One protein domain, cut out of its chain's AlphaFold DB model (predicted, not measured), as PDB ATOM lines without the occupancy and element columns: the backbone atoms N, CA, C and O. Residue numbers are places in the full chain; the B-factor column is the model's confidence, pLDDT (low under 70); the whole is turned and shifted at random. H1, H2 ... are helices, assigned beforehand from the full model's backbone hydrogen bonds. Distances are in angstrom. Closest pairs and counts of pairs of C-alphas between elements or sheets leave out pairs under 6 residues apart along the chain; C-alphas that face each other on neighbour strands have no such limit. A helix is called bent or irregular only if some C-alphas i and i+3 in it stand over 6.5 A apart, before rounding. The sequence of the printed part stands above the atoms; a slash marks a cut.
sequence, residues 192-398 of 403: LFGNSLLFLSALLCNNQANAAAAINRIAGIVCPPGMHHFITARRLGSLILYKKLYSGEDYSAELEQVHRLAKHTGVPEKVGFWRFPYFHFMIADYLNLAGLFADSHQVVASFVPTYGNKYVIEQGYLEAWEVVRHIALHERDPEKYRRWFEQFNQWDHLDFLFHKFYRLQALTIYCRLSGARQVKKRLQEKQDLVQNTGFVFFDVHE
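AT A GLANCE: This is residues 192 to 398 of the 403 residues of an uncharacterized protein of Cnuella takakiae (UniProt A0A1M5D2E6). A curved row of helices, H1, H3, H5, H7 and H9, runs from one side of the domain to the other, and the remaining helices pack on it: H2 on H1 and H3, H4 on H3, H6 on H5 and H7, H8 on H9, and H10 on H9. H5 and H7 lie nearest the middle, H2 and H10 lie farthest out, and short H11 brings the printed part back to the last residues of H1. The fold is all helix: H1 to H9 form a bundle that goes up and down, each helix running against the one before it. The printed part has 207 residues, with eleven named helices in the order H1 to H11 and no named strand. It is compact, with a radius of gyration of the C-alphas of 16.9 A, and spans 52 by 46 by 30 A.

HOW THE PARTS SIT: H1, residues 192 to 204, touches H2, residues 208 to 219, and the two form a helical hairpin at a shallow tilt of 22 degrees; the closest C-alphas, of Phe 199 and Ala 211, are 4.9 A apart. H3, residues 229 to 247, touches H1 with residues 231 to 238 alone, closest at the C-alphas of Phe 193 and Ile 231, 6.1 A. H3 and H2 are also a hairpin, with the C-alphas of Ile 218 and Arg 235 closest at 6.6 A. H4, residues 252 to 264, touches residues 233 to 240 of H3 with its residues 254 to 258, closest at the C-alphas of Leu 236 and Glu 254, 6.1 A. H5, residues 278 to 289, touches H3 and runs the same way at a shallow tilt of 13 degrees; the closest C-alphas, of Phe 230 and Phe 279, are 4.9 A apart. H6, residues 293 to 303, makes a hairpin with H5, closest at the C-alphas of Ala 284 and Ser 296, 4.6 A. H7, residues 317 to 329, touches H5 at a steep tilt of 44 degrees, with the C-alphas of Asp 285 and Val 324 closest at 6.1 A. H8, residues 334 to 343, only just touches residues 326 to 329 of H7, with 3 pairs of C-alphas within 8 A, closest at His 326 and Tyr 337, 6.4 A. H9, residues 355 to 369, touches H7 at a shallow tilt of 22 degrees, the same way, closest at the C-alphas of Ile 327 and Ala 362, 6.6 A. H9 also touches H8, closest at the C-alphas of Arg 338 and Tyr 366, 6.2 A. H10, residues 372 to 389, makes a hairpin with H9, closest at the C-alphas of Cys 367 and Val 375, 5.7 A. H11, residues 393 to 396, only just touches H1, with 3 pairs of C-alphas within 8 A, at residues 203 to 204 of H1 alone; the C-alphas of Leu 204 and Phe 393 are closest, at 4.8 A. H1 and H9 are apart. Every O i to N i+4 pair is within hydrogen-bond range in H1, H4, H5, H7, H8 and H9, against 7 of 8 in H2, 14 of 15 in H3, 5 of 7 in H6 and 11 of 14 in H10; H11 is too short for such a pair.

IN THESE COORDINATES: H1 begins at C-alpha 192, (45.726, 19.478, 37.082). H3 is the longest helix by residues, 25.9 A from first to last C-alpha; H10 measures 24.7 A and H9 21.4 A. H3 and H6 are irregular, but only just, with C-alphas 244 and 247 at 6.54 A and C-alphas 299 and 302 at 7.0 A; H10 is irregular too, with C-alphas 374 and 377 at 7.3 A, and has a kink of 32 degrees near residue 379. H11 ends at C-alpha 396, (62.077, -1.346, 43.219).

THE WHOLE: The C-alphas farthest apart, of Pro 224 and Arg 373, are 52.2 A apart. The printed part has no cut. The links H4 to H5, H6 to H7 and H8 to H9 are long. The mean pLDDT of the printed part is 89.3; residues 266 to 274, 304 to 310, 372 to 374 and 396 to 398 are under 70.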
ATOM      1  N   LEU A 192      45.630  20.433  35.976       97.56
ATOM      2  CA  LEU A 192      45.726  19.478  37.082       97.56
ATOM      3  C   LEU A 192      45.621  18.036  36.589       97.56
ATOM      4  O   LEU A 192      46.446  17.211  36.969       97.56
ATOM      5  N   PHE A 193      44.661  17.738  35.716       97.75
ATOM      6  CA  PHE A 193      44.461  16.413  35.140       97.75
ATOM      7  C   PHE A 193      45.718  15.902  34.430       97.75
ATOM      8  O   PHE A 193      46.279  14.882  34.830       97.75
ATOM      9  N   GLY A 194      46.193  16.622  33.410       98.19
ATOM     10  CA  GLY A 194      47.310  16.158  32.593       98.19
ATOM     11  C   GLY A 194      48.633  16.149  33.359       98.19
ATOM     12  O   GLY A 194      49.389  15.188  33.236       98.19
ATOM     13  N   ASN A 195      48.907  17.151  34.210       98.56
ATOM     14  CA  ASN A 195      50.123  17.118  35.030       98.56
ATOM     15  C   ASN A 195      50.076  16.001  36.082       98.56
ATOM     16  O   ASN A 195      51.119  15.420  36.354       98.56
ATOM     17  N   SER A 196      48.903  15.638  36.616       98.44
ATOM     18  CA  SER A 196      48.776  14.479  37.519       98.44
ATOM     19  C   SER A 196      49.059  13.153  36.808       98.44
ATOM     20  O   SER A 196      49.643  12.256  37.411       98.44
ATOM     21  N   LEU A 197      48.694  13.023  35.525       98.56
ATOM     22  CA  LEU A 197      49.062  11.855  34.714       98.56
ATOM     23  C   LEU A 197      50.566  11.822  34.412       98.56
ATOM     24  O   LEU A 197      51.179  10.765  34.521       98.56
ATOM     25  N   LEU A 198      51.178  12.965  34.081       98.62
ATOM     26  CA  LEU A 198      52.632  13.060  33.881       98.62
ATOM     27  C   LEU A 198      53.412  12.793  35.177       98.62
ATOM     28  O   LEU A 198      54.460  12.155  35.134       98.62
ATOM     29  N   PHE A 199      52.894  13.235  36.323       98.75
ATOM     30  CA  PHE A 199      53.440  12.894  37.633       98.75
ATOM     31  C   PHE A 199      53.371  11.385  37.886       98.75
ATOM     32  O   PHE A 199      54.390  10.778  38.199       98.75
ATOM     33  N   LEU A 200      52.193  10.772  37.707       98.38
ATOM     34  CA  LEU A 200      52.011   9.336  37.921       98.38
ATOM     35  C   LEU A 200      52.897   8.515  36.975       98.38
ATOM     36  O   LEU A 200      53.537   7.565  37.402       98.38
ATOM     37  N   SER A 201      52.998   8.927  35.710       98.38
ATOM     38  CA  SER A 201      53.941   8.370  34.737       98.38
ATOM     39  C   SER A 201      55.381   8.407  35.257       98.38
ATOM     40  O   SER A 201      56.049   7.373  35.300       98.38
ATOM     41  N   ALA A 202      55.843   9.574  35.712       98.06
ATOM     42  CA  ALA A 202      57.191   9.744  36.235       98.06
ATOM     43  C   ALA A 202      57.443   8.895  37.490       98.06
ATOM     44  O   ALA A 202      58.484   8.252  37.570       98.06
ATOM     45  N   LEU A 203      56.483   8.831  38.418       97.56
ATOM     46  CA  LEU A 203      56.546   7.969  39.599       97.56
ATOM     47  C   LEU A 203      56.681   6.491  39.206       97.56
ATOM     48  O   LEU A 203      57.606   5.814  39.645       97.56
ATOM     49  N   LEU A 204      55.787   5.999  38.342       97.56
ATOM     50  CA  LEU A 204      55.757   4.593  37.927       97.56
ATOM     51  C   LEU A 204      57.019   4.178  37.161       97.56
ATOM     52  O   LEU A 204      57.449   3.030  37.255       97.56
ATOM     53  N   CYS A 205      57.635   5.115  36.438       96.12
ATOM     54  CA  CYS A 205      58.903   4.915  35.735       96.12
ATOM     55  C   CYS A 205      60.140   5.196  36.613       96.12
ATOM     56  O   CYS A 205      61.256   5.208  36.100       96.12
ATOM     57  N   ASN A 206      59.955   5.476  37.909       94.44
ATOM     58  CA  ASN A 206      60.997   5.892  38.850       94.44
ATOM     59  C   ASN A 206      61.872   7.067  38.354       94.44
ATOM     60  O   ASN A 206      63.090   7.098  38.527       94.44
ATOM     61  N   ASN A 207      61.247   8.053  37.711       94.94
ATOM     62  CA  ASN A 207      61.886   9.262  37.206       94.94
ATOM     63  C   ASN A 207      61.611  10.447  38.144       94.94
ATOM     64  O   ASN A 207      60.702  11.254  37.924       94.94
ATOM     65  N   GLN A 208      62.432  10.567  39.187       94.69
ATOM     66  CA  GLN A 208      62.272  11.586  40.227       94.69
ATOM     67  C   GLN A 208      62.353  13.024  39.688       94.69
ATOM     68  O   GLN A 208      61.606  13.892  40.139       94.69
ATOM     69  N   ALA A 209      63.205  13.292  38.693       95.12
ATOM     70  CA  ALA A 209      63.336  14.627  38.105       95.12
ATOM     71  C   ALA A 209      62.038  15.074  37.411       95.12
ATOM     72  O   ALA A 209      61.556  16.190  37.628       95.12
ATOM     73  N   ASN A 210      61.427  14.185  36.621       95.50
ATOM     74  CA  ASN A 210      60.147  14.471  35.977       95.50
ATOM     75  C   ASN A 210      58.997  14.527  36.991       95.50
ATOM     76  O   ASN A 210      58.106  15.366  36.841       95.50
ATOM     77  N   ALA A 211      59.038  13.704  38.044       97.56
ATOM     78  CA  ALA A 211      58.067  13.756  39.134       97.56
ATOM     79  C   ALA A 211      58.117  15.116  39.852       97.56
ATOM     80  O   ALA A 211      57.078  15.754  40.019       97.56
ATOM     81  N   ALA A 212      59.316  15.616  40.170       97.56
ATOM     82  CA  ALA A 212      59.525  16.934  40.769       97.56
ATOM     83  C   ALA A 212      59.050  18.078  39.850       97.56
ATOM     84  O   ALA A 212      58.390  19.024  40.282       97.56
ATOM     85  N   ALA A 213      59.319  17.991  38.544       96.56
ATOM     86  CA  ALA A 213      58.838  18.992  37.592       96.56
ATOM     87  C   ALA A 213      57.301  19.017  37.497       96.56
ATOM     88  O   ALA A 213      56.700  20.093  37.430       96.56
ATOM     89  N   ALA A 214      56.658  17.847  37.488       97.81
ATOM     90  CA  ALA A 214      55.205  17.736  37.448       97.81
ATOM     91  C   ALA A 214      54.562  18.209  38.760       97.81
ATOM     92  O   ALA A 214      53.598  18.975  38.713       97.81
ATOM     93  N   ILE A 215      55.119  17.837  39.919       98.06
ATOM     94  CA  ILE A 215      54.549  18.223  41.213       98.06
ATOM     95  C   ILE A 215      54.622  19.729  41.449       98.06
ATOM     96  O   ILE A 215      53.649  20.308  41.921       98.06
ATOM     97  N   ASN A 216      55.700  20.392  41.017       97.50
ATOM     98  CA  ASN A 216      55.811  21.850  41.094       97.50
ATOM     99  C   ASN A 216      54.691  22.550  40.313       97.50
ATOM    100  O   ASN A 216      54.120  23.537  40.780       97.50
ATOM    101  N   ARG A 217      54.316  22.014  39.142       97.69
ATOM    102  CA  ARG A 217      53.181  22.533  38.363       97.69
ATOM    103  C   ARG A 217      51.853  22.272  39.071       97.69
ATOM    104  O   ARG A 217      51.024  23.169  39.126       97.69
ATOM    105  N   ILE A 218      51.659  21.072  39.623       98.12
ATOM    106  CA  ILE A 218      50.435  20.695  40.351       98.12
ATOM    107  C   ILE A 218      50.244  21.575  41.595       98.12
ATOM    108  O   ILE A 218      49.157  22.112  41.811       98.12
ATOM    109  N   ALA A 219      51.295  21.745  42.398       96.38
ATOM    110  CA  ALA A 219      51.277  22.528  43.629       96.38
ATOM    111  C   ALA A 219      50.971  24.011  43.363       96.38
ATOM    112  O   ALA A 219      50.221  24.622  44.123       96.38
ATOM    113  N   GLY A 220      51.480  24.560  42.254       95.25
ATOM    114  CA  GLY A 220      51.250  25.947  41.845       95.25
ATOM    115  C   GLY A 220      49.838  26.258  41.330       95.25
ATOM    116  O   GLY A 220      49.519  27.429  41.113       95.25
ATOM    117  N   ILE A 221      48.971  25.258  41.120       95.00
ATOM    118  CA  ILE A 221      47.604  25.486  40.632       95.00
ATOM    119  C   ILE A 221      46.631  25.647  41.806       95.00
ATOM    120  O   ILE A 221      46.401  24.732  42.600       95.00
ATOM    121  N   VAL A 222      45.987  26.815  41.859       89.25
ATOM    122  CA  VAL A 222      44.914  27.119  42.814       89.25
ATOM    123  C   VAL A 222      43.672  26.279  42.508       89.25
ATOM    124  O   VAL A 222      43.174  26.286  41.380       89.25
ATOM    125  N   CYS A 223      43.139  25.607  43.529       86.50
ATOM    126  CA  CYS A 223      41.916  24.808  43.443       86.50
ATOM    127  C   CYS A 223      40.724  25.581  44.020       86.50
ATOM    128  O   CYS A 223      40.585  25.636  45.243       86.50
ATOM    129  N   PRO A 224      39.878  26.206  43.182       85.56
ATOM    130  CA  PRO A 224      38.664  26.850  43.661       85.56
ATOM    131  C   PRO A 224      37.658  25.829  44.225       85.56
ATOM    132  O   PRO A 224      37.676  24.658  43.827       85.56
ATOM    133  N   PRO A 225      36.736  26.271  45.102       80.12
ATOM    134  CA  PRO A 225      35.561  25.485  45.470       80.12
ATOM    135  C   PRO A 225      34.765  25.060  44.226       80.12
ATOM    136  O   PRO A 225      34.661  25.824  43.268       80.12
ATOM    137  N   GLY A 226      34.206  23.846  44.235       81.12
ATOM    138  CA  GLY A 226      33.400  23.319  43.124       81.12
ATOM    139  C   GLY A 226      34.189  22.649  41.992       81.12
ATOM    140  O   GLY A 226      33.583  22.190  41.031       81.12
ATOM    141  N   MET A 227      35.519  22.552  42.103       87.50
ATOM    142  CA  MET A 227      36.334  21.737  41.196       87.50
ATOM    143  C   MET A 227      35.882  20.274  41.206       87.50
ATOM    144  O   MET A 227      35.573  19.723  42.268       87.50
ATOM    145  N   HIS A 228      35.889  19.632  40.034       86.56
ATOM    146  CA  HIS A 228      35.403  18.264  39.922       86.56
ATOM    147  C   HIS A 228      36.155  17.306  40.864       86.56
ATOM    148  O   HIS A 228      37.384  17.304  40.959       86.56
ATOM    149  N   HIS A 229      35.411  16.432  41.541       88.12
ATOM    150  CA  HIS A 229      35.919  15.573  42.609       88.12
ATOM    151  C   HIS A 229      37.140  14.716  42.221       88.12
ATOM    152  O   HIS A 229      38.099  14.637  42.990       88.12
ATOM    153  N   PHE A 230      37.160  14.110  41.026       88.38
ATOM    154  CA  PHE A 230      38.327  13.324  40.593       88.38
ATOM    155  C   PHE A 230      39.585  14.186  40.385       88.38
ATOM    156  O   PHE A 230      40.690  13.693  40.598       88.38
ATOM    157  N   ILE A 231      39.446  15.461  40.000       93.69
ATOM    158  CA  ILE A 231      40.583  16.381  39.827       93.69
ATOM    159  C   ILE A 231      41.202  16.685  41.192       93.69
ATOM    160  O   ILE A 231      42.419  16.592  41.362       93.69
ATOM    161  N   THR A 232      40.356  16.971  42.183       93.50
ATOM    162  CA  THR A 232      40.779  17.206  43.567       93.50
ATOM    163  C   THR A 232      41.502  15.988  44.147       93.50
ATOM    164  O   THR A 232      42.574  16.137  44.734       93.50
ATOM    165  N   ALA A 233      40.967  14.781  43.925       95.31
ATOM    166  CA  ALA A 233      41.607  13.535  44.346       95.31
ATOM    167  C   ALA A 233      42.990  13.347  43.699       95.31
ATOM    168  O   ALA A 233      43.959  13.075  44.402       95.31
ATOM    169  N   ARG A 234      43.113  13.567  42.380       96.38
ATOM    170  CA  ARG A 234      44.403  13.472  41.673       96.38
ATOM    171  C   ARG A 234      45.443  14.442  42.218       96.38
ATOM    172  O   ARG A 234      46.596  14.053  42.394       96.38
ATOM    173  N   ARG A 235      45.047  15.683  42.517       97.44
ATOM    174  CA  ARG A 235      45.955  16.671  43.110       97.44
ATOM    175  C   ARG A 235      46.454  16.215  44.479       97.44
ATOM    176  O   ARG A 235      47.662  16.163  44.684       97.44
ATOM    177  N   LEU A 236      45.538  15.905  45.400       97.75
ATOM    178  CA  LEU A 236      45.895  15.511  46.766       97.75
ATOM    179  C   LEU A 236      46.731  14.233  46.775       97.75
ATOM    180  O   LEU A 236      47.781  14.201  47.405       97.75
ATOM    181  N   GLY A 237      46.318  13.225  46.005       98.25
ATOM    182  CA  GLY A 237      47.064  11.984  45.864       98.25
ATOM    183  C   GLY A 237      48.476  12.212  45.328       98.25
ATOM    184  O   GLY A 237      49.423  11.639  45.857       98.25
ATOM    185  N   SER A 238      48.645  13.074  44.317       98.56
ATOM    186  CA  SER A 238      49.972  13.373  43.759       98.56
ATOM    187  C   SER A 238      50.884  14.055  44.783       98.56
ATOM    188  O   SER A 238      52.055  13.700  44.889       98.56
ATOM    189  N   LEU A 239      50.346  15.003  45.564       98.44
ATOM    190  CA  LEU A 239      51.087  15.677  46.637       98.44
ATOM    191  C   LEU A 239      51.508  14.691  47.728       98.44
ATOM    192  O   LEU A 239      52.680  14.665  48.086       98.44
ATOM    193  N   ILE A 240      50.587  13.846  48.198       98.62
ATOM    194  CA  ILE A 240      50.875  12.826  49.215       98.62
ATOM    195  C   ILE A 240      51.951  11.855  48.716       98.62
ATOM    196  O   ILE A 240      52.929  11.623  49.424       98.62
ATOM    197  N   LEU A 241      51.814  11.326  47.494       97.81
ATOM    198  CA  LEU A 241      52.795  10.403  46.913       97.81
ATOM    199  C   LEU A 241      54.183  11.033  46.825       97.81
ATOM    200  O   LEU A 241      55.154  10.419  47.255       97.81
ATOM    201  N   TYR A 242      54.287  12.253  46.295       98.12
ATOM    202  CA  TYR A 242      55.580  12.919  46.158       98.12
ATOM    203  C   TYR A 242      56.228  13.192  47.517       98.12
ATOM    204  O   TYR A 242      57.398  12.868  47.721       98.12
ATOM    205  N   LYS A 243      55.456  13.749  48.457       97.94
ATOM    206  CA  LYS A 243      55.937  14.062  49.803       97.94
ATOM    207  C   LYS A 243      56.423  12.815  50.531       97.94
ATOM    208  O   LYS A 243      57.524  12.813  51.069       97.94
ATOM    209  N   LYS A 244      55.650  11.728  50.481       96.44
ATOM    210  CA  LYS A 244      55.996  10.477  51.160       96.44
ATOM    211  C   LYS A 244      57.167   9.738  50.512       96.44
ATOM    212  O   LYS A 244      58.018   9.231  51.233       96.44
ATOM    213  N   LEU A 245      57.186   9.628  49.182       94.38
ATOM    214  CA  LEU A 245      58.104   8.725  48.478       94.38
ATOM    215  C   LEU A 245      59.378   9.403  47.964       94.38
ATOM    216  O   LEU A 245      60.360   8.710  47.720       94.38
ATOM    217  N   TYR A 246      59.385  10.731  47.789       93.56
ATOM    218  CA  TYR A 246      60.531  11.437  47.209       93.56
ATOM    219  C   TYR A 246      61.114  12.552  48.076       93.56
ATOM    220  O   TYR A 246      62.337  12.672  48.101       93.56
ATOM    221  N   SER A 247      60.302  13.387  48.740       92.94
ATOM    222  CA  SER A 247      60.848  14.531  49.498       92.94
ATOM    223  C   SER A 247      60.973  14.313  51.005       92.94
ATOM    224  O   SER A 247      61.782  14.988  51.637       92.94
ATOM    225  N   GLY A 248      60.217  13.380  51.589       92.38
ATOM    226  CA  GLY A 248      60.159  13.177  53.041       92.38
ATOM    227  C   GLY A 248      59.451  14.309  53.797       92.38
ATOM    228  O   GLY A 248      59.537  14.374  55.020       92.38
ATOM    229  N   GLU A 249      58.771  15.214  53.088       95.88
ATOM    230  CA  GLU A 249      57.993  16.298  53.690       95.88
ATOM    231  C   GLU A 249      56.726  15.780  54.383       95.88
ATOM    232  O   GLU A 249      56.139  14.769  53.986       95.88
ATOM    233  N   ASP A 250      56.248  16.530  55.378       96.94
ATOM    234  CA  ASP A 250      54.974  16.237  56.027       96.94
ATOM    235  C   ASP A 250      53.793  16.388  55.052       96.94
ATOM    236  O   ASP A 250      53.626  17.408  54.370       96.94
ATOM    237  N   TYR A 251      52.955  15.353  55.013       97.62
ATOM    238  CA  TYR A 251      51.752  15.248  54.185       97.62
ATOM    239  C   TYR A 251      50.460  15.177  55.016       97.62
ATOM    240  O   TYR A 251      49.386  14.899  54.472       97.62
ATOM    241  N   SER A 252      50.542  15.412  56.331       97.75
ATOM    242  CA  SER A 252      49.405  15.302  57.253       97.75
ATOM    243  C   SER A 252      48.259  16.244  56.875       97.75
ATOM    244  O   SER A 252      47.099  15.837  56.884       97.75
ATOM    245  N   ALA A 253      48.570  17.471  56.443       97.44
ATOM    246  CA  ALA A 253      47.564  18.444  56.016       97.44
ATOM    247  C   ALA A 253      46.762  17.971  54.788       97.44
ATOM    248  O   ALA A 253      45.532  18.097  54.750       97.44
ATOM    249  N   GLU A 254      47.431  17.403  53.781       97.81
ATOM    250  CA  GLU A 254      46.761  16.827  52.615       97.81
ATOM    251  C   GLU A 254      45.916  15.608  52.995       97.81
ATOM    252  O   GLU A 254      44.793  15.471  52.509       97.81
ATOM    253  N   LEU A 255      46.421  14.747  53.881       98.06
ATOM    254  CA  LEU A 255      45.708  13.554  54.332       98.06
ATOM    255  C   LEU A 255      44.459  13.906  55.160       98.06
ATOM    256  O   LEU A 255      43.386  13.342  54.943       98.06
ATOM    257  N   GLU A 256      44.541  14.901  56.044       97.31
ATOM    258  CA  GLU A 256      43.373  15.447  56.743       97.31
ATOM    259  C   GLU A 256      42.332  15.997  55.764       97.31
ATOM    260  O   GLU A 256      41.127  15.784  55.937       97.31
ATOM    261  N   GLN A 257      42.779  16.693  54.713       95.62
ATOM    262  CA  GLN A 257      41.887  17.183  53.670       95.62
ATOM    263  C   GLN A 257      41.220  16.029  52.912       95.62
ATOM    264  O   GLN A 257      40.021  16.113  52.638       95.62
ATOM    265  N   VAL A 258      41.949  14.947  52.618       95.81
ATOM    266  CA  VAL A 258      41.388  13.723  52.024       95.81
ATOM    267  C   VAL A 258      40.276  13.160  52.902       95.81
ATOM    268  O   VAL A 258      39.166  12.965  52.409       95.81
ATOM    269  N   HIS A 259      40.524  12.961  54.197       94.75
ATOM    270  CA  HIS A 259      39.525  12.420  55.125       94.75
ATOM    271  C   HIS A 259      38.311  13.331  55.283       94.75
ATOM    272  O   HIS A 259      37.173  12.859  55.354       94.75
ATOM    273  N   ARG A 260      38.528  14.650  55.310       92.75
ATOM    274  CA  ARG A 260      37.446  15.636  55.348       92.75
ATOM    275  C   ARG A 260      36.586  15.539  54.093       92.75
ATOM    276  O   ARG A 260      35.370  15.435  54.214       92.75
ATOM    277  N   LEU A 261      37.192  15.538  52.907       91.19
ATOM    278  CA  LEU A 261      36.467  15.445  51.639       91.19
ATOM    279  C   LEU A 261      35.766  14.093  51.486       91.19
ATOM    280  O   LEU A 261      34.591  14.073  51.148       91.19
ATOM    281  N   ALA A 262      36.412  12.980  51.837       90.25
ATOM    282  CA  ALA A 262      35.821  11.644  51.749       90.25
ATOM    283  C   ALA A 262      34.520  11.503  52.562       90.25
ATOM    284  O   ALA A 262      33.631  10.761  52.150       90.25
ATOM    285  N   LYS A 263      34.392  12.226  53.686       87.81
ATOM    286  CA  LYS A 263      33.168  12.266  54.506       87.81
ATOM    287  C   LYS A 263      32.037  13.098  53.888       87.81
ATOM    288  O   LYS A 263      30.877  12.796  54.137       87.81
ATOM    289  N   HIS A 264      32.364  14.145  53.127       82.69
ATOM    290  CA  HIS A 264      31.382  15.099  52.586       82.69
ATOM    291  C   HIS A 264      31.020  14.824  51.125       82.69
ATOM    292  O   HIS A 264      29.918  15.140  50.684       82.69
ATOM    293  N   THR A 265      31.930  14.227  50.362       75.88
ATOM    294  CA  THR A 265      31.664  13.759  49.009       75.88
ATOM    295  C   THR A 265      30.796  12.503  49.113       75.88
ATOM    296  O   THR A 265      31.289  11.407  49.351       75.88
ATOM    297  N   GLY A 266      29.476  12.653  49.010       64.62
ATOM    298  CA  GLY A 266      28.552  11.516  48.946       64.62
ATOM    299  C   GLY A 266      28.651  10.742  47.623       64.62
ATOM    300  O   GLY A 266      29.352  11.146  46.693       64.62
ATOM    301  N   VAL A 267      27.904   9.633  47.511       60.88
ATOM    302  CA  VAL A 267      27.602   9.022  46.199       60.88
ATOM    303  C   VAL A 267      26.964  10.113  45.324       60.88
ATOM    304  O   VAL A 267      26.091  10.809  45.847       60.88
ATOM    305  N   PRO A 268      27.346  10.273  44.040       57.72
ATOM    306  CA  PRO A 268      26.761  11.301  43.179       57.72
ATOM    307  C   PRO A 268      25.229  11.294  43.243       57.72
ATOM    308  O   PRO A 268      24.610  10.220  43.248       57.72
ATOM    309  N   GLU A 269      24.631  12.488  43.312       52.00
ATOM    310  CA  GLU A 269      23.180  12.662  43.246       52.00
ATOM    311  C   GLU A 269      22.618  12.097  41.932       52.00
ATOM    312  O   GLU A 269      23.334  11.908  40.951       52.00
ATOM    313  N   LYS A 270      21.312  11.803  41.919       47.31
ATOM    314  CA  LYS A 270      20.587  11.067  40.860       47.31
ATOM    315  C   LYS A 270      20.668  11.678  39.447       47.31
ATOM    316  O   LYS A 270      20.115  11.089  38.522       47.31
ATOM    317  N   VAL A 271      21.291  12.841  39.272       40.88
ATOM    318  CA  VAL A 271      21.250  13.630  38.041       40.88
ATOM    319  C   VAL A 271      22.654  13.725  37.447       40.88
ATOM    320  O   VAL A 271      23.476  14.524  37.875       40.88
ATOM    321  N   GLY A 272      22.921  12.874  36.459       50.12
ATOM    322  CA  GLY A 272      24.182  12.845  35.720       50.12
ATOM    323  C   GLY A 272      24.491  11.447  35.194       50.12
ATOM    324  O   GLY A 272      24.243  10.448  35.870       50.12
ATOM    325  N   PHE A 273      25.007  11.365  33.967       57.94
ATOM    326  CA  PHE A 273      25.566  10.115  33.458       57.94
ATOM    327  C   PHE A 273      26.834   9.802  34.263       57.94
ATOM    328  O   PHE A 273      27.728  10.638  34.356       57.94
ATOM    329  N   TRP A 274      26.848   8.598  34.843       64.94
ATOM    330  CA  TRP A 274      27.830   8.030  35.774       64.94
ATOM    331  C   TRP A 274      27.611   8.313  37.267       64.94
ATOM    332  O   TRP A 274      28.046   9.310  37.839       64.94
ATOM    333  N   ARG A 275      26.987   7.341  37.942       76.75
ATOM    334  CA  ARG A 275      26.887   7.286  39.403       76.75
ATOM    335  C   ARG A 275      28.029   6.417  39.913       76.75
ATOM    336  O   ARG A 275      27.849   5.210  40.056       76.75
ATOM    337  N   PHE A 276      29.185   7.024  40.170       81.94
ATOM    338  CA  PHE A 276      30.387   6.343  40.661       81.94
ATOM    339  C   PHE A 276      31.182   7.238  41.636       81.94
ATOM    340  O   PHE A 276      31.289   8.444  41.396       81.94
ATOM    341  N   PRO A 277      31.728   6.705  42.749       86.62
ATOM    342  CA  PRO A 277      32.443   7.493  43.755       86.62
ATOM    343  C   PRO A 277      33.873   7.830  43.292       86.62
ATOM    344  O   PRO A 277      34.861   7.352  43.849       86.62
ATOM    345  N   TYR A 278      33.999   8.665  42.254       87.56
ATOM    346  CA  TYR A 278      35.290   8.969  41.631       87.56
ATOM    347  C   TYR A 278      36.323   9.558  42.597       87.56
ATOM    348  O   TYR A 278      37.509   9.282  42.432       87.56
ATOM    349  N   PHE A 279      35.899  10.353  43.591       91.44
ATOM    350  CA  PHE A 279      36.820  10.871  44.608       91.44
ATOM    351  C   PHE A 279      37.491   9.723  45.355       91.44
ATOM    352  O   PHE A 279      38.713   9.606  45.320       91.44
ATOM    353  N   HIS A 280      36.681   8.863  45.981       92.75
ATOM    354  CA  HIS A 280      37.135   7.734  46.787       92.75
ATOM    355  C   HIS A 280      37.962   6.768  45.956       92.75
ATOM    356  O   HIS A 280      38.978   6.291  46.438       92.75
ATOM    357  N   PHE A 281      37.562   6.520  44.706       92.44
ATOM    358  CA  PHE A 281      38.245   5.550  43.844       92.44
ATOM    359  C   PHE A 281      39.634   6.032  43.505       92.44
ATOM    360  O   PHE A 281      40.612   5.320  43.706       92.44
ATOM    361  N   MET A 282      39.703   7.278  43.047       94.38
ATOM    362  CA  MET A 282      40.956   7.876  42.649       94.38
ATOM    363  C   MET A 282      41.872   8.057  43.856       94.38
ATOM    364  O   MET A 282      43.024   7.664  43.795       94.38
ATOM    365  N   ILE A 283      41.395   8.607  44.977       96.69
ATOM    366  CA  ILE A 283      42.294   8.863  46.108       96.69
ATOM    367  C   ILE A 283      42.775   7.570  46.776       96.69
ATOM    368  O   ILE A 283      43.938   7.499  47.158       96.69
ATOM    369  N   ALA A 284      41.935   6.535  46.869       96.94
ATOM    370  CA  ALA A 284      42.331   5.250  47.443       96.94
ATOM    371  C   ALA A 284      43.410   4.547  46.610       96.94
ATOM    372  O   ALA A 284      44.330   3.963  47.173       96.94
ATOM    373  N   ASP A 285      43.346   4.657  45.280       97.06
ATOM    374  CA  ASP A 285      44.403   4.180  44.385       97.06
ATOM    375  C   ASP A 285      45.755   4.852  44.693       97.06
ATOM    376  O   ASP A 285      46.762   4.179  44.907       97.06
ATOM    377  N   TYR A 286      45.771   6.180  44.846       98.25
ATOM    378  CA  TYR A 286      46.986   6.918  45.213       98.25
ATOM    379  C   TYR A 286      47.484   6.571  46.627       98.25
ATOM    380  O   TYR A 286      48.688   6.434  46.831       98.25
ATOM    381  N   LEU A 287      46.587   6.402  47.603       98.25
ATOM    382  CA  LEU A 287      46.956   5.996  48.965       98.25
ATOM    383  C   LEU A 287      47.523   4.570  49.003       98.25
ATOM    384  O   LEU A 287      48.488   4.322  49.722       98.25
ATOM    385  N   ASN A 288      46.984   3.650  48.196       98.00
ATOM    386  CA  ASN A 288      47.524   2.298  48.047       98.00
ATOM    387  C   ASN A 288      48.942   2.319  47.466       98.00
ATOM    388  O   ASN A 288      49.825   1.660  48.010       98.00
ATOM    389  N   LEU A 289      49.183   3.108  46.413       97.50
ATOM    390  CA  LEU A 289      50.531   3.309  45.866       97.50
ATOM    391  C   LEU A 289      51.492   3.924  46.893       97.50
ATOM    392  O   LEU A 289      52.681   3.624  46.880       97.50
ATOM    393  N   ALA A 290      50.978   4.758  47.799       96.69
ATOM    394  CA  ALA A 290      51.749   5.364  48.878       96.69
ATOM    395  C   ALA A 290      52.025   4.395  50.045       96.69
ATOM    396  O   ALA A 290      52.711   4.773  50.991       96.69
ATOM    397  N   GLY A 291      51.459   3.183  50.043       96.25
ATOM    398  CA  GLY A 291      51.512   2.266  51.185       96.25
ATOM    399  C   GLY A 291      50.662   2.709  52.386       96.25
ATOM    400  O   GLY A 291      50.831   2.199  53.488       96.25
ATOM    401  N   LEU A 292      49.747   3.665  52.203       97.31
ATOM    402  CA  LEU A 292      48.839   4.175  53.238       97.31
ATOM    403  C   LEU A 292      47.537   3.359  53.255       97.31
ATOM    404  O   LEU A 292      46.440   3.878  53.032       97.31
ATOM    405  N   PHE A 293      47.656   2.048  53.479       97.00
ATOM    406  CA  PHE A 293      46.544   1.100  53.327       97.00
ATOM    407  C   PHE A 293      45.412   1.331  54.335       97.00
ATOM    408  O   PHE A 293      44.238   1.237  53.976       97.00
ATOM    409  N   ALA A 294      45.736   1.694  55.580       96.12
ATOM    410  CA  ALA A 294      44.736   1.982  56.609       96.12
ATOM    411  C   ALA A 294      43.856   3.192  56.241       96.12
ATOM    412  O   ALA A 294      42.626   3.100  56.318       96.12
ATOM    413  N   ASP A 295      44.471   4.287  55.782       96.81
ATOM    414  CA  ASP A 295      43.767   5.480  55.303       96.81
ATOM    415  C   ASP A 295      42.960   5.185  54.038       96.81
ATOM    416  O   ASP A 295      41.792   5.566  53.938       96.81
ATOM    417  N   SER A 296      43.554   4.448  53.094       96.81
ATOM    418  CA  SER A 296      42.870   3.987  51.885       96.81
ATOM    419  C   SER A 296      41.607   3.197  52.231       96.81
ATOM    420  O   SER A 296      40.523   3.486  51.720       96.81
ATOM    421  N   HIS A 297      41.709   2.258  53.177       94.75
ATOM    422  CA  HIS A 297      40.572   1.475  53.634       94.75
ATOM    423  C   HIS A 297      39.498   2.354  54.276       94.75
ATOM    424  O   HIS A 297      38.320   2.181  53.969       94.75
ATOM    425  N   GLN A 298      39.884   3.309  55.127       92.94
ATOM    426  CA  GLN A 298      38.945   4.241  55.753       92.94
ATOM    427  C   GLN A 298      38.150   5.040  54.712       92.94
ATOM    428  O   GLN A 298      36.942   5.215  54.879       92.94
ATOM    429  N   VAL A 299      38.795   5.476  53.627       92.12
ATOM    430  CA  VAL A 299      38.124   6.178  52.526       92.12
ATOM    431  C   VAL A 299      37.099   5.268  51.840       92.12
ATOM    432  O   VAL A 299      35.957   5.672  51.622       92.12
ATOM    433  N   VAL A 300      37.466   4.033  51.495       89.00
ATOM    434  CA  VAL A 300      36.603   3.151  50.681       89.00
ATOM    435  C   VAL A 300      35.598   2.326  51.490       89.00
ATOM    436  O   VAL A 300      34.673   1.755  50.908       89.00
ATOM    437  N   ALA A 301      35.740   2.247  52.817       83.62
ATOM    438  CA  ALA A 301      34.898   1.424  53.690       83.62
ATOM    439  C   ALA A 301      33.410   1.796  53.615       83.62
ATOM    440  O   ALA A 301      32.555   0.914  53.675       83.62
ATOM    441  N   SER A 302      33.092   3.079  53.430       70.62
ATOM    442  CA  SER A 302      31.711   3.574  53.359       70.62
ATOM    443  C   SER A 302      31.004   3.275  52.028       70.62
ATOM    444  O   SER A 302      29.800   3.489  51.920       70.62
ATOM    445  N   PHE A 303      31.722   2.764  51.021       72.12
ATOM    446  CA  PHE A 303      31.224   2.559  49.653       72.12
ATOM    447  C   PHE A 303      31.338   1.091  49.223       72.12
ATOM    448  O   PHE A 303      31.782   0.758  48.121       72.12
ATOM    449  N   VAL A 304      30.924   0.180  50.109       64.88
ATOM    450  CA  VAL A 304      30.693  -1.217  49.729       64.88
ATOM    451  C   VAL A 304      29.464  -1.258  48.817       64.88
ATOM    452  O   VAL A 304      28.414  -0.754  49.222       64.88
ATOM    453  N   PRO A 305      29.545  -1.841  47.606       57.59
ATOM    454  CA  PRO A 305      28.362  -2.121  46.806       57.59
ATOM    455  C   PRO A 305      27.455  -3.071  47.600       57.59
ATOM    456  O   PRO A 305      27.675  -4.277  47.643       57.59
ATOM    457  N   THR A 306      26.474  -2.529  48.315       51.59
ATOM    458  CA  THR A 306      25.398  -3.311  48.923       51.59
ATOM    459  C   THR A 306      24.340  -3.587  47.860       51.59
ATOM    460  O   THR A 306      24.187  -2.809  46.911       51.59
ATOM    461  N   TYR A 307      23.604  -4.694  48.006       38.59
ATOM    462  CA  TYR A 307      22.422  -5.005  47.195       38.59
ATOM    463  C   TYR A 307      21.418  -3.835  47.292       38.59
ATOM    464  O   TYR A 307      20.638  -3.752  48.232       38.59
ATOM    465  N   GLY A 308      21.497  -2.878  46.359       47.19
ATOM    466  CA  GLY A 308      20.710  -1.635  46.364       47.19
ATOM    467  C   GLY A 308      21.439  -0.421  45.771       47.19
ATOM    468  O   GLY A 308      20.809   0.435  45.144       47.19
ATOM    469  N   ASN A 309      22.772  -0.370  45.863       54.84
ATOM    470  CA  ASN A 309      23.583   0.664  45.213       54.84
ATOM    471  C   ASN A 309      23.825   0.306  43.742       54.84
ATOM    472  O   ASN A 309      24.857  -0.246  43.378       54.84
ATOM    473  N   LYS A 310      22.862   0.631  42.870       62.41
ATOM    474  CA  LYS A 310      23.086   0.599  41.418       62.41
ATOM    475  C   LYS A 310      24.034   1.739  41.041       62.41
ATOM    476  O   LYS A 310      23.588   2.880  40.873       62.41
ATOM    477  N   TYR A 311      25.329   1.442  40.982       72.50
ATOM    478  CA  TYR A 311      26.295   2.273  40.276       72.50
ATOM    479  C   TYR A 311      26.029   2.140  38.778       72.50
ATOM    480  O   TYR A 311      25.742   1.054  38.279       72.50
ATOM    481  N   VAL A 312      26.097   3.262  38.076       73.62
ATOM    482  CA  VAL A 312      26.050   3.290  36.616       73.62
ATOM    483  C   VAL A 312      27.429   3.771  36.223       73.62
ATOM    484  O   VAL A 312      27.768   4.902  36.556       73.62
ATOM    485  N   ILE A 313      28.236   2.896  35.631       80.94
ATOM    486  CA  ILE A 313      29.618   3.161  35.217       80.94
ATOM    487  C   ILE A 313      29.991   2.223  34.067       80.94
ATOM    488  O   ILE A 313      29.331   1.198  33.868       80.94
ATOM    489  N   GLU A 314      31.008   2.570  33.287       81.56
ATOM    490  CA  GLU A 314      31.557   1.689  32.271       81.56
ATOM    491  C   GLU A 314      32.042   0.366  32.891       81.56
ATOM    492  O   GLU A 314      32.609   0.328  33.986       81.56
ATOM    493  N   GLN A 315      31.853  -0.736  32.156       84.88
ATOM    494  CA  GLN A 315      32.441  -2.032  32.507       84.88
ATOM    495  C   GLN A 315      33.948  -1.891  32.770       84.88
ATOM    496  O   GLN A 315      34.640  -1.261  31.964       84.88
ATOM    497  N   GLY A 316      34.428  -2.504  33.853       89.50
ATOM    498  CA  GLY A 316      35.820  -2.492  34.291       89.50
ATOM    499  C   GLY A 316      36.065  -1.629  35.526       89.50
ATOM    500  O   GLY A 316      36.995  -1.903  36.282       89.50
ATOM    501  N   TYR A 317      35.242  -0.604  35.773       90.19
ATOM    502  CA  TYR A 317      35.418   0.283  36.930       90.19
ATOM    503  C   TYR A 317      34.990  -0.357  38.253       90.19
ATOM    504  O   TYR A 317      35.592  -0.071  39.286       90.19
ATOM    505  N   LEU A 318      33.965  -1.213  38.249       89.56
ATOM    506  CA  LEU A 318      33.535  -1.914  39.464       89.56
ATOM    507  C   LEU A 318      34.543  -2.994  39.859       89.56
ATOM    508  O   LEU A 318      34.856  -3.146  41.037       89.56
ATOM    509  N   GLU A 319      35.102  -3.675  38.867       93.12
ATOM    510  CA  GLU A 319      36.178  -4.643  39.022       93.12
ATOM    511  C   GLU A 319      37.447  -3.955  39.541       93.12
ATOM    512  O   GLU A 319      38.050  -4.411  40.511       93.12
ATOM    513  N   ALA A 320      37.817  -2.800  38.975       94.94
ATOM    514  CA  ALA A 320      38.937  -2.003  39.471       94.94
ATOM    515  C   ALA A 320      38.702  -1.507  40.907       94.94
ATOM    516  O   ALA A 320      39.608  -1.545  41.738       94.94
ATOM    517  N   TRP A 321      37.479  -1.077  41.228       92.06
ATOM    518  CA  TRP A 321      37.094  -0.687  42.586       92.06
ATOM    519  C   TRP A 321      37.247  -1.845  43.581       92.06
ATOM    520  O   TRP A 321      37.741  -1.642  44.692       92.06
ATOM    521  N   GLU A 322      36.871  -3.067  43.194       93.12
ATOM    522  CA  GLU A 322      37.098  -4.264  44.005       93.12
ATOM    523  C   GLU A 322      38.594  -4.499  44.251       93.12
ATOM    524  O   GLU A 322      39.000  -4.656  45.406       93.12
ATOM    525  N   VAL A 323      39.424  -4.417  43.205       96.38
ATOM    526  CA  VAL A 323      40.885  -4.539  43.324       96.38
ATOM    527  C   VAL A 323      41.453  -3.510  44.309       96.38
ATOM    528  O   VAL A 323      42.155  -3.887  45.250       96.38
ATOM    529  N   VAL A 324      41.102  -2.227  44.159       96.19
ATOM    530  CA  VAL A 324      41.554  -1.136  45.046       96.19
ATOM    531  C   VAL A 324      41.165  -1.400  46.503       96.19
ATOM    532  O   VAL A 324      41.981  -1.211  47.408       96.19
ATOM    533  N   ARG A 325      39.943  -1.884  46.750       94.50
ATOM    534  CA  ARG A 325      39.457  -2.197  48.102       94.50
ATOM    535  C   ARG A 325      40.173  -3.380  48.734       94.50
ATOM    536  O   ARG A 325      40.475  -3.333  49.925       94.50
ATOM    537  N   HIS A 326      40.427  -4.433  47.962       96.00
ATOM    538  CA  HIS A 326      41.160  -5.591  48.459       96.00
ATOM    539  C   HIS A 326      42.612  -5.233  48.765       96.00
ATOM    540  O   HIS A 326      43.109  -5.623  49.820       96.00
ATOM    541  N   ILE A 327      43.261  -4.420  47.923       97.00
ATOM    542  CA  ILE A 327      44.596  -3.881  48.221       97.00
ATOM    543  C   ILE A 327      44.561  -3.057  49.512       97.00
ATOM    544  O   ILE A 327      45.386  -3.280  50.384       97.00
ATOM    545  N   ALA A 328      43.584  -2.174  49.709       96.06
ATOM    546  CA  ALA A 328      43.501  -1.370  50.932       96.06
ATOM    547  C   ALA A 328      43.353  -2.209  52.223       96.06
ATOM    548  O   ALA A 328      43.754  -1.790  53.304       96.06
ATOM    549  N   LEU A 329      42.763  -3.405  52.127       94.44
ATOM    550  CA  LEU A 329      42.445  -4.268  53.269       94.44
ATOM    551  C   LEU A 329      43.476  -5.358  53.567       94.44
ATOM    552  O   LEU A 329      43.357  -6.028  54.596       94.44
ATOM    553  N   HIS A 330      44.451  -5.572  52.686       95.06
ATOM    554  CA  HIS A 330      45.258  -6.791  52.704       95.06
ATOM    555  C   HIS A 330      46.068  -6.991  53.994       95.06
ATOM    556  O   HIS A 330      46.257  -8.128  54.403       95.06
ATOM    557  N   GLU A 331      46.515  -5.923  54.665       92.62
ATOM    558  CA  GLU A 331      47.292  -6.034  55.911       92.62
ATOM    559  C   GLU A 331      46.443  -6.494  57.100       92.62
ATOM    560  O   GLU A 331      46.955  -7.133  58.014       92.62
ATOM    561  N   ARG A 332      45.132  -6.214  57.079       92.88
ATOM    562  CA  ARG A 332      44.208  -6.657  58.135       92.88
ATOM    563  C   ARG A 332      43.847  -8.133  58.013       92.88
ATOM    564  O   ARG A 332      43.584  -8.773  59.025       92.88
ATOM    565  N   ASP A 333      43.785  -8.650  56.788       92.31
ATOM    566  CA  ASP A 333      43.463 -10.055  56.516       92.31
ATOM    567  C   ASP A 333      44.233 -10.571  55.280       92.31
ATOM    568  O   ASP A 333      43.676 -10.669  54.175       92.31
ATOM    569  N   PRO A 334      45.531 -10.898  55.451       94.44
ATOM    570  CA  PRO A 334      46.388 -11.358  54.358       94.44
ATOM    571  C   PRO A 334      45.879 -12.636  53.687       94.44
ATOM    572  O   PRO A 334      45.951 -12.780  52.465       94.44
ATOM    573  N   GLU A 335      45.306 -13.559  54.465       93.81
ATOM    574  CA  GLU A 335      44.771 -14.825  53.955       93.81
ATOM    575  C   GLU A 335      43.547 -14.619  53.072       93.81
ATOM    576  O   GLU A 335      43.388 -15.271  52.036       93.81
ATOM    577  N   LYS A 336      42.648 -13.712  53.465       94.62
ATOM    578  CA  LYS A 336      41.502 -13.346  52.632       94.62
ATOM    579  C   LYS A 336      41.942 -12.662  51.349       94.62
ATOM    580  O   LYS A 336      41.344 -12.939  50.312       94.62
ATOM    581  N   TYR A 337      42.981 -11.828  51.388       96.00
ATOM    582  CA  TYR A 337      43.544 -11.247  50.173       96.00
ATOM    583  C   TYR A 337      44.099 -12.321  49.230       96.00
ATOM    584  O   TYR A 337      43.737 -12.331  48.054       96.00
ATOM    585  N   ARG A 338      44.920 -13.255  49.736       94.50
ATOM    586  CA  ARG A 338      45.481 -14.350  48.922       94.50
ATOM    587  C   ARG A 338      44.382 -15.187  48.270       94.50
ATOM    588  O   ARG A 338      44.401 -15.372  47.055       94.50
ATOM    589  N   ARG A 339      43.380 -15.607  49.052       94.56
ATOM    590  CA  ARG A 339      42.223 -16.361  48.541       94.56
ATOM    591  C   ARG A 339      41.436 -15.581  47.494       94.56
ATOM    592  O   ARG A 339      41.104 -16.139  46.455       94.56
ATOM    593  N   TRP A 340      41.158 -14.300  47.749       96.12
ATOM    594  CA  TRP A 340      40.482 -13.439  46.781       96.12
ATOM    595  C   TRP A 340      41.271 -13.357  45.474       96.12
ATOM    596  O   TRP A 340      40.711 -13.616  44.418       96.12
ATOM    597  N   PHE A 341      42.574 -13.078  45.534       95.62
ATOM    598  CA  PHE A 341      43.408 -12.929  44.344       95.62
ATOM    599  C   PHE A 341      43.424 -14.197  43.475       95.62
ATOM    600  O   PHE A 341      43.379 -14.110  42.248       95.62
ATOM    601  N   GLU A 342      43.482 -15.373  44.104       93.12
ATOM    602  CA  GLU A 342      43.470 -16.670  43.417       93.12
ATOM    603  C   GLU A 342      42.117 -17.003  42.781       93.12
ATOM    604  O   GLU A 342      42.079 -17.677  41.752       93.12
ATOM    605  N   GLN A 343      41.021 -16.535  43.380       94.81
ATOM    606  CA  GLN A 343      39.652 -16.835  42.953       94.81
ATOM    607  C   GLN A 343      39.038 -15.750  42.063       94.81
ATOM    608  O   GLN A 343      38.045 -16.011  41.384       94.81
ATOM    609  N   PHE A 344      39.606 -14.542  42.048       94.69
ATOM    610  CA  PHE A 344      39.097 -13.429  41.258       94.69
ATOM    611  C   PHE A 344      39.233 -13.745  39.766       94.69
ATOM    612  O   PHE A 344      40.331 -13.790  39.213       94.69
ATOM    613  N   ASN A 345      38.095 -13.975  39.113       91.50
ATOM    614  CA  ASN A 345      37.999 -14.378  37.710       91.50
ATOM    615  C   ASN A 345      37.570 -13.229  36.780       91.50
ATOM    616  O   ASN A 345      37.348 -13.455  35.598       91.50
ATOM    617  N   GLN A 346      37.462 -12.004  37.305       92.38
ATOM    618  CA  GLN A 346      37.023 -10.820  36.559       92.38
ATOM    619  C   GLN A 346      38.203  -9.981  36.031       92.38
ATOM    620  O   GLN A 346      38.015  -8.829  35.649       92.38
ATOM    621  N   TRP A 347      39.429 -10.524  35.998       93.06
ATOM    622  CA  TRP A 347      40.598  -9.805  35.468       93.06
ATOM    623  C   TRP A 347      40.365  -9.327  34.031       93.06
ATOM    624  O   TRP A 347      40.576  -8.153  33.748       93.06
ATOM    625  N   ASP A 348      39.806 -10.181  33.168       90.38
ATOM    626  CA  ASP A 348      39.512  -9.854  31.763       90.38
ATOM    627  C   ASP A 348      38.374  -8.830  31.587       90.38
ATOM    628  O   ASP A 348      38.147  -8.333  30.483       90.38
ATOM    629  N   HIS A 349      37.643  -8.511  32.660       92.19
ATOM    630  CA  HIS A 349      36.593  -7.493  32.650       92.19
ATOM    631  C   HIS A 349      37.106  -6.097  33.007       92.19
ATOM    632  O   HIS A 349      36.385  -5.129  32.763       92.19
ATOM    633  N   LEU A 350      38.330  -5.971  33.540       93.25
ATOM    634  CA  LEU A 350      38.968  -4.666  33.718       93.25
ATOM    635  C   LEU A 350      39.053  -3.932  32.374       93.25
ATOM    636  O   LEU A 350      39.268  -4.531  31.319       93.25
ATOM    637  N   ASP A 351      38.901  -2.609  32.416       93.06
ATOM    638  CA  ASP A 351      38.969  -1.798  31.206       93.06
ATOM    639  C   ASP A 351      40.372  -1.889  30.578       93.06
ATOM    640  O   ASP A 351      41.392  -1.898  31.272       93.06
ATOM    641  N   PHE A 352      40.425  -1.899  29.242       93.50
ATOM    642  CA  PHE A 352      41.667  -1.883  28.466       93.50
ATOM    643  C   PHE A 352      42.580  -0.692  28.806       93.50
ATOM    644  O   PHE A 352      43.764  -0.715  28.476       93.50
ATOM    645  N   LEU A 353      42.027   0.356  29.422       95.69
ATOM    646  CA  LEU A 353      42.763   1.538  29.836       95.69
ATOM    647  C   LEU A 353      43.714   1.286  31.016       95.69
ATOM    648  O   LEU A 353      44.743   1.953  31.120       95.69
ATOM    649  N   PHE A 354      43.363   0.372  31.922       95.88
ATOM    650  CA  PHE A 354      44.022   0.239  33.230       95.88
ATOM    651  C   PHE A 354      44.140  -1.202  33.740       95.88
ATOM    652  O   PHE A 354      44.443  -1.429  34.916       95.88
ATOM    653  N   HIS A 355      43.873  -2.188  32.884       96.19
ATOM    654  CA  HIS A 355      43.969  -3.602  33.223       96.19
ATOM    655  C   HIS A 355      45.348  -3.950  33.801       96.19
ATOM    656  O   HIS A 355      45.443  -4.515  34.892       96.19
ATOM    657  N   LYS A 356      46.431  -3.613  33.086       97.12
ATOM    658  CA  LYS A 356      47.796  -3.979  33.491       97.12
ATOM    659  C   LYS A 356      48.207  -3.240  34.757       97.12
ATOM    660  O   LYS A 356      48.843  -3.834  35.622       97.12
ATOM    661  N   PHE A 357      47.823  -1.975  34.882       98.00
ATOM    662  CA  PHE A 357      48.100  -1.138  36.038       98.00
ATOM    663  C   PHE A 357      47.523  -1.737  37.330       98.00
ATOM    664  O   PHE A 357      48.272  -1.980  38.277       98.00
ATOM    665  N   TYR A 358      46.228  -2.068  37.362       98.12
ATOM    666  CA  TYR A 358      45.628  -2.690  38.551       98.12
ATOM    667  C   TYR A 358      46.106  -4.125  38.774       98.12
ATOM    668  O   TYR A 358      46.291  -4.544  39.921       98.12
ATOM    669  N   ARG A 359      46.369  -4.875  37.695       97.25
ATOM    670  CA  ARG A 359      46.946  -6.219  37.790       97.25
ATOM    671  C   ARG A 359      48.328  -6.194  38.450       97.25
ATOM    672  O   ARG A 359      48.582  -7.024  39.319       97.25
ATOM    673  N   LEU A 360      49.182  -5.232  38.096       97.31
ATOM    674  CA  LEU A 360      50.508  -5.037  38.694       97.31
ATOM    675  C   LEU A 360      50.435  -4.702  40.183       97.31
ATOM    676  O   LEU A 360      51.152  -5.317  40.977       97.31
ATOM    677  N   GLN A 361      49.552  -3.782  40.580       97.25
ATOM    678  CA  GLN A 361      49.362  -3.461  41.997       97.25
ATOM    679  C   GLN A 361      48.946  -4.703  42.796       97.25
ATOM    680  O   GLN A 361      49.539  -5.012  43.829       97.25
ATOM    681  N   ALA A 362      47.969  -5.461  42.290       97.06
ATOM    682  CA  ALA A 362      47.478  -6.646  42.978       97.06
ATOM    683  C   ALA A 362      48.520  -7.778  43.039       97.06
ATOM    684  O   ALA A 362      48.727  -8.386  44.089       97.06
ATOM    685  N   LEU A 363      49.225  -8.034  41.931       95.50
ATOM    686  CA  LEU A 363      50.324  -9.004  41.884       95.50
ATOM    687  C   LEU A 363      51.428  -8.659  42.879       95.50
ATOM    688  O   LEU A 363      51.961  -9.563  43.517       95.50
ATOM    689  N   THR A 364      51.755  -7.374  43.027       94.56
ATOM    690  CA  THR A 364      52.790  -6.909  43.958       94.56
ATOM    691  C   THR A 364      52.443  -7.288  45.395       94.56
ATOM    692  O   THR A 364      53.262  -7.895  46.085       94.56
ATOM    693  N   ILE A 365      51.205  -7.031  45.824       94.56
ATOM    694  CA  ILE A 365      50.741  -7.433  47.157       94.56
ATOM    695  C   ILE A 365      50.682  -8.958  47.290       94.56
ATOM    696  O   ILE A 365      51.161  -9.508  48.280       94.56
ATOM    697  N   TYR A 366      50.140  -9.665  46.294       94.38
ATOM    698  CA  TYR A 366      50.043 -11.125  46.347       94.38
ATOM    699  C   TYR A 366      51.419 -11.791  46.477       94.38
ATOM    700  O   TYR A 366      51.587 -12.687  47.305       94.38
ATOM    701  N   CYS A 367      52.409 -11.346  45.696       91.50
ATOM    702  CA  CYS A 367      53.768 -11.880  45.751       91.50
ATOM    703  C   CYS A 367      54.439 -11.592  47.100       91.50
ATOM    704  O   CYS A 367      55.091 -12.488  47.627       91.50
ATOM    705  N   ARG A 368      54.209 -10.409  47.697       88.88
ATOM    706  CA  ARG A 368      54.687 -10.067  49.052       88.88
ATOM    707  C   ARG A 368      54.139 -11.017  50.114       88.88
ATOM    708  O   ARG A 368      54.852 -11.404  51.032       88.88
ATOM    709  N   LEU A 369      52.861 -11.369  50.005       89.88
ATOM    710  CA  LEU A 369      52.188 -12.194  51.003       89.88
ATOM    711  C   LEU A 369      52.448 -13.691  50.829       89.88
ATOM    712  O   LEU A 369      52.192 -14.443  51.761       89.88
ATOM    713  N   SER A 370      52.878 -14.160  49.660       84.31
ATOM    714  CA  SER A 370      52.882 -15.590  49.324       84.31
ATOM    715  C   SER A 370      54.265 -16.232  49.486       84.31
ATOM    716  O   SER A 370      55.297 -15.608  49.263       84.31
ATOM    717  N   GLY A 371      54.306 -17.515  49.863       74.25
ATOM    718  CA  GLY A 371      55.569 -18.244  50.038       74.25
ATOM    719  C   GLY A 371      56.266 -18.569  48.709       74.25
ATOM    720  O   GLY A 371      55.617 -18.734  47.674       74.25
ATOM    721  N   ALA A 372      57.591 -18.758  48.742       65.81
ATOM    722  CA  ALA A 372      58.460 -18.898  47.560       65.81
ATOM    723  C   ALA A 372      57.964 -19.886  46.478       65.81
ATOM    724  O   ALA A 372      58.141 -19.654  45.281       65.81
ATOM    725  N   ARG A 373      57.304 -20.985  46.873       63.34
ATOM    726  CA  ARG A 373      56.817 -22.026  45.950       63.34
ATOM    727  C   ARG A 373      55.594 -21.598  45.124       63.34
ATOM    728  O   ARG A 373      55.466 -22.033  43.984       63.34
ATOM    729  N   GLN A 374      54.712 -20.762  45.676       68.50
ATOM    730  CA  GLN A 374      53.491 -20.285  45.003       68.50
ATOM    731  C   GLN A 374      53.769 -19.075  44.092       68.50
ATOM    732  O   GLN A 374      53.045 -18.831  43.127       68.50
ATOM    733  N   VAL A 375      54.860 -18.348  44.357       78.44
ATOM    734  CA  VAL A 375      55.145 -17.047  43.738       78.44
ATOM    735  C   VAL A 375      55.806 -17.148  42.365       78.44
ATOM    736  O   VAL A 375      55.584 -16.264  41.549       78.44
ATOM    737  N   LYS A 376      56.548 -18.216  42.031       82.81
ATOM    738  CA  LYS A 376      57.385 -18.241  40.808       82.81
ATOM    739  C   LYS A 376      56.635 -17.857  39.520       82.81
ATOM    740  O   LYS A 376      57.114 -17.017  38.766       82.81
ATOM    741  N   LYS A 377      55.449 -18.434  39.275       86.00
ATOM    742  CA  LYS A 377      54.636 -18.105  38.086       86.00
ATOM    743  C   LYS A 377      54.106 -16.666  38.129       86.00
ATOM    744  O   LYS A 377      54.063 -16.005  37.100       86.00
ATOM    745  N   ARG A 378      53.691 -16.191  39.307       90.94
ATOM    746  CA  ARG A 378      53.135 -14.841  39.492       90.94
ATOM    747  C   ARG A 378      54.204 -13.757  39.438       90.94
ATOM    748  O   ARG A 378      53.933 -12.676  38.934       90.94
ATOM    749  N   LEU A 379      55.421 -14.070  39.866       89.88
ATOM    750  CA  LEU A 379      56.571 -13.192  39.725       89.88
ATOM    751  C   LEU A 379      56.971 -13.036  38.259       89.88
ATOM    752  O   LEU A 379      57.205 -11.914  37.830       89.88
ATOM    753  N   GLN A 380      56.964 -14.124  37.479       90.94
ATOM    754  CA  GLN A 380      57.182 -14.029  36.033       90.94
ATOM    755  C   GLN A 380      56.105 -13.163  35.368       90.94
ATOM    756  O   GLN A 380      56.430 -12.244  34.633       90.94
ATOM    757  N   GLU A 381      54.827 -13.393  35.689       93.69
ATOM    758  CA  GLU A 381      53.721 -12.571  35.177       93.69
ATOM    759  C   GLU A 381      53.900 -11.083  35.527       93.69
ATOM    760  O   GLU A 381      53.691 -10.212  34.684       93.69
ATOM    761  N   LYS A 382      54.317 -10.782  36.762       94.44
ATOM    762  CA  LYS A 382      54.634  -9.420  37.199       94.44
ATOM    763  C   LYS A 382      55.787  -8.827  36.381       94.44
ATOM    764  O   LYS A 382      55.638  -7.713  35.890       94.44
ATOM    765  N   GLN A 383      56.888  -9.556  36.205       94.19
ATOM    766  CA  GLN A 383      58.045  -9.113  35.417       94.19
ATOM    767  C   GLN A 383      57.663  -8.834  33.961       94.19
ATOM    768  O   GLN A 383      58.006  -7.779  33.429       94.19
ATOM    769  N   ASP A 384      56.883  -9.724  33.345       95.44
ATOM    770  CA  ASP A 384      56.382  -9.542  31.984       95.44
ATOM    771  C   ASP A 384      55.516  -8.279  31.893       95.44
ATOM    772  O   ASP A 384      55.619  -7.506  30.941       95.44
ATOM    773  N   LEU A 385      54.657  -8.027  32.886       96.75
ATOM    774  CA  LEU A 385      53.841  -6.815  32.929       96.75
ATOM    775  C   LEU A 385      54.685  -5.553  33.119       96.75
ATOM    776  O   LEU A 385      54.432  -4.587  32.405       96.75
ATOM    777  N   VAL A 386      55.687  -5.556  34.004       96.81
ATOM    778  CA  VAL A 386      56.605  -4.417  34.178       96.81
ATOM    779  C   VAL A 386      57.372  -4.139  32.890       96.81
ATOM    780  O   VAL A 386      57.454  -2.987  32.473       96.81
ATOM    781  N   GLN A 387      57.868  -5.173  32.207       95.12
ATOM    782  CA  GLN A 387      58.533  -5.016  30.915       95.12
ATOM    783  C   GLN A 387      57.581  -4.439  29.856       95.12
ATOM    784  O   GLN A 387      57.967  -3.563  29.085       95.12
ATOM    785  N   ASN A 388      56.330  -4.903  29.829       93.94
ATOM    786  CA  ASN A 388      55.324  -4.455  28.869       93.94
ATOM    787  C   ASN A 388      54.811  -3.031  29.124       93.94
ATOM    788  O   ASN A 388      54.367  -2.378  28.180       93.94
ATOM    789  N   THR A 389      54.781  -2.571  30.376       96.06
ATOM    790  CA  THR A 389      54.258  -1.245  30.740       96.06
ATOM    791  C   THR A 389      55.344  -0.218  31.007       96.06
ATOM    792  O   THR A 389      55.043   0.966  30.979       96.06
ATOM    793  N   GLY A 390      56.576  -0.636  31.301       96.25
ATOM    794  CA  GLY A 390      57.659   0.230  31.771       96.25
ATOM    795  C   GLY A 390      57.545   0.661  33.241       96.25
ATOM    796  O   GLY A 390      58.292   1.542  33.668       96.25
ATOM    797  N   PHE A 391      56.630   0.086  34.033       97.50
ATOM    798  CA  PHE A 391      56.381   0.507  35.423       97.50
ATOM    799  C   PHE A 391      57.358  -0.107  36.429       97.50
ATOM    800  O   PHE A 391      56.978  -0.902  37.291       97.50
ATOM    801  N   VAL A 392      58.624   0.296  36.343       95.75
ATOM    802  CA  VAL A 392      59.714  -0.177  37.216       95.75
ATOM    803  C   VAL A 392      59.488   0.096  38.710       95.75
ATOM    804  O   VAL A 392      60.109  -0.553  39.548       95.75
ATOM    805  N   PHE A 393      58.578   1.007  39.070       94.88
ATOM    806  CA  PHE A 393      58.138   1.237  40.452       94.88
ATOM    807  C   PHE A 393      57.766  -0.060  41.183       94.88
ATOM    808  O   PHE A 393      58.131  -0.250  42.343       94.88
ATOM    809  N   PHE A 394      57.100  -0.987  40.487       93.31
ATOM    810  CA  PHE A 394      56.664  -2.251  41.078       93.31
ATOM    811  C   PHE A 394      57.808  -3.254  41.307       93.31
ATOM    812  O   PHE A 394      57.614  -4.207  42.059       93.31
ATOM    813  N   ASP A 395      58.994  -3.035  40.734       85.81
ATOM    814  CA  ASP A 395      60.186  -3.865  40.974       85.81
ATOM    815  C   ASP A 395      61.065  -3.322  42.112       85.81
ATOM    816  O   ASP A 395      61.662  -4.092  42.864       85.81
ATOM    817  N   VAL A 396      61.160  -1.995  42.259       65.12
ATOM    818  CA  VAL A 396      62.077  -1.346  43.219       65.12
ATOM    819  C   VAL A 396      61.543  -1.410  44.654       65.12
ATOM    820  O   VAL A 396      62.295  -1.717  45.579       65.12
ATOM    821  N   HIS A 397      60.242  -1.192  44.851       56.28
ATOM    822  CA  HIS A 397      59.623  -1.135  46.183       56.28
ATOM    823  C   HIS A 397      59.481  -2.489  46.908       56.28
ATOM    824  O   HIS A 397      58.943  -2.541  48.010       56.28
ATOM    825  N   GLU A 398      60.015  -3.587  46.361       51.28
ATOM    826  CA  GLU A 398      60.229  -4.822  47.134       51.28
ATOM    827  C   GLU A 398      61.436  -4.732  48.083       51.28
ATOM    828  O   GLU A 398      61.477  -5.453  49.082       51.28
TER     829      GLU A 398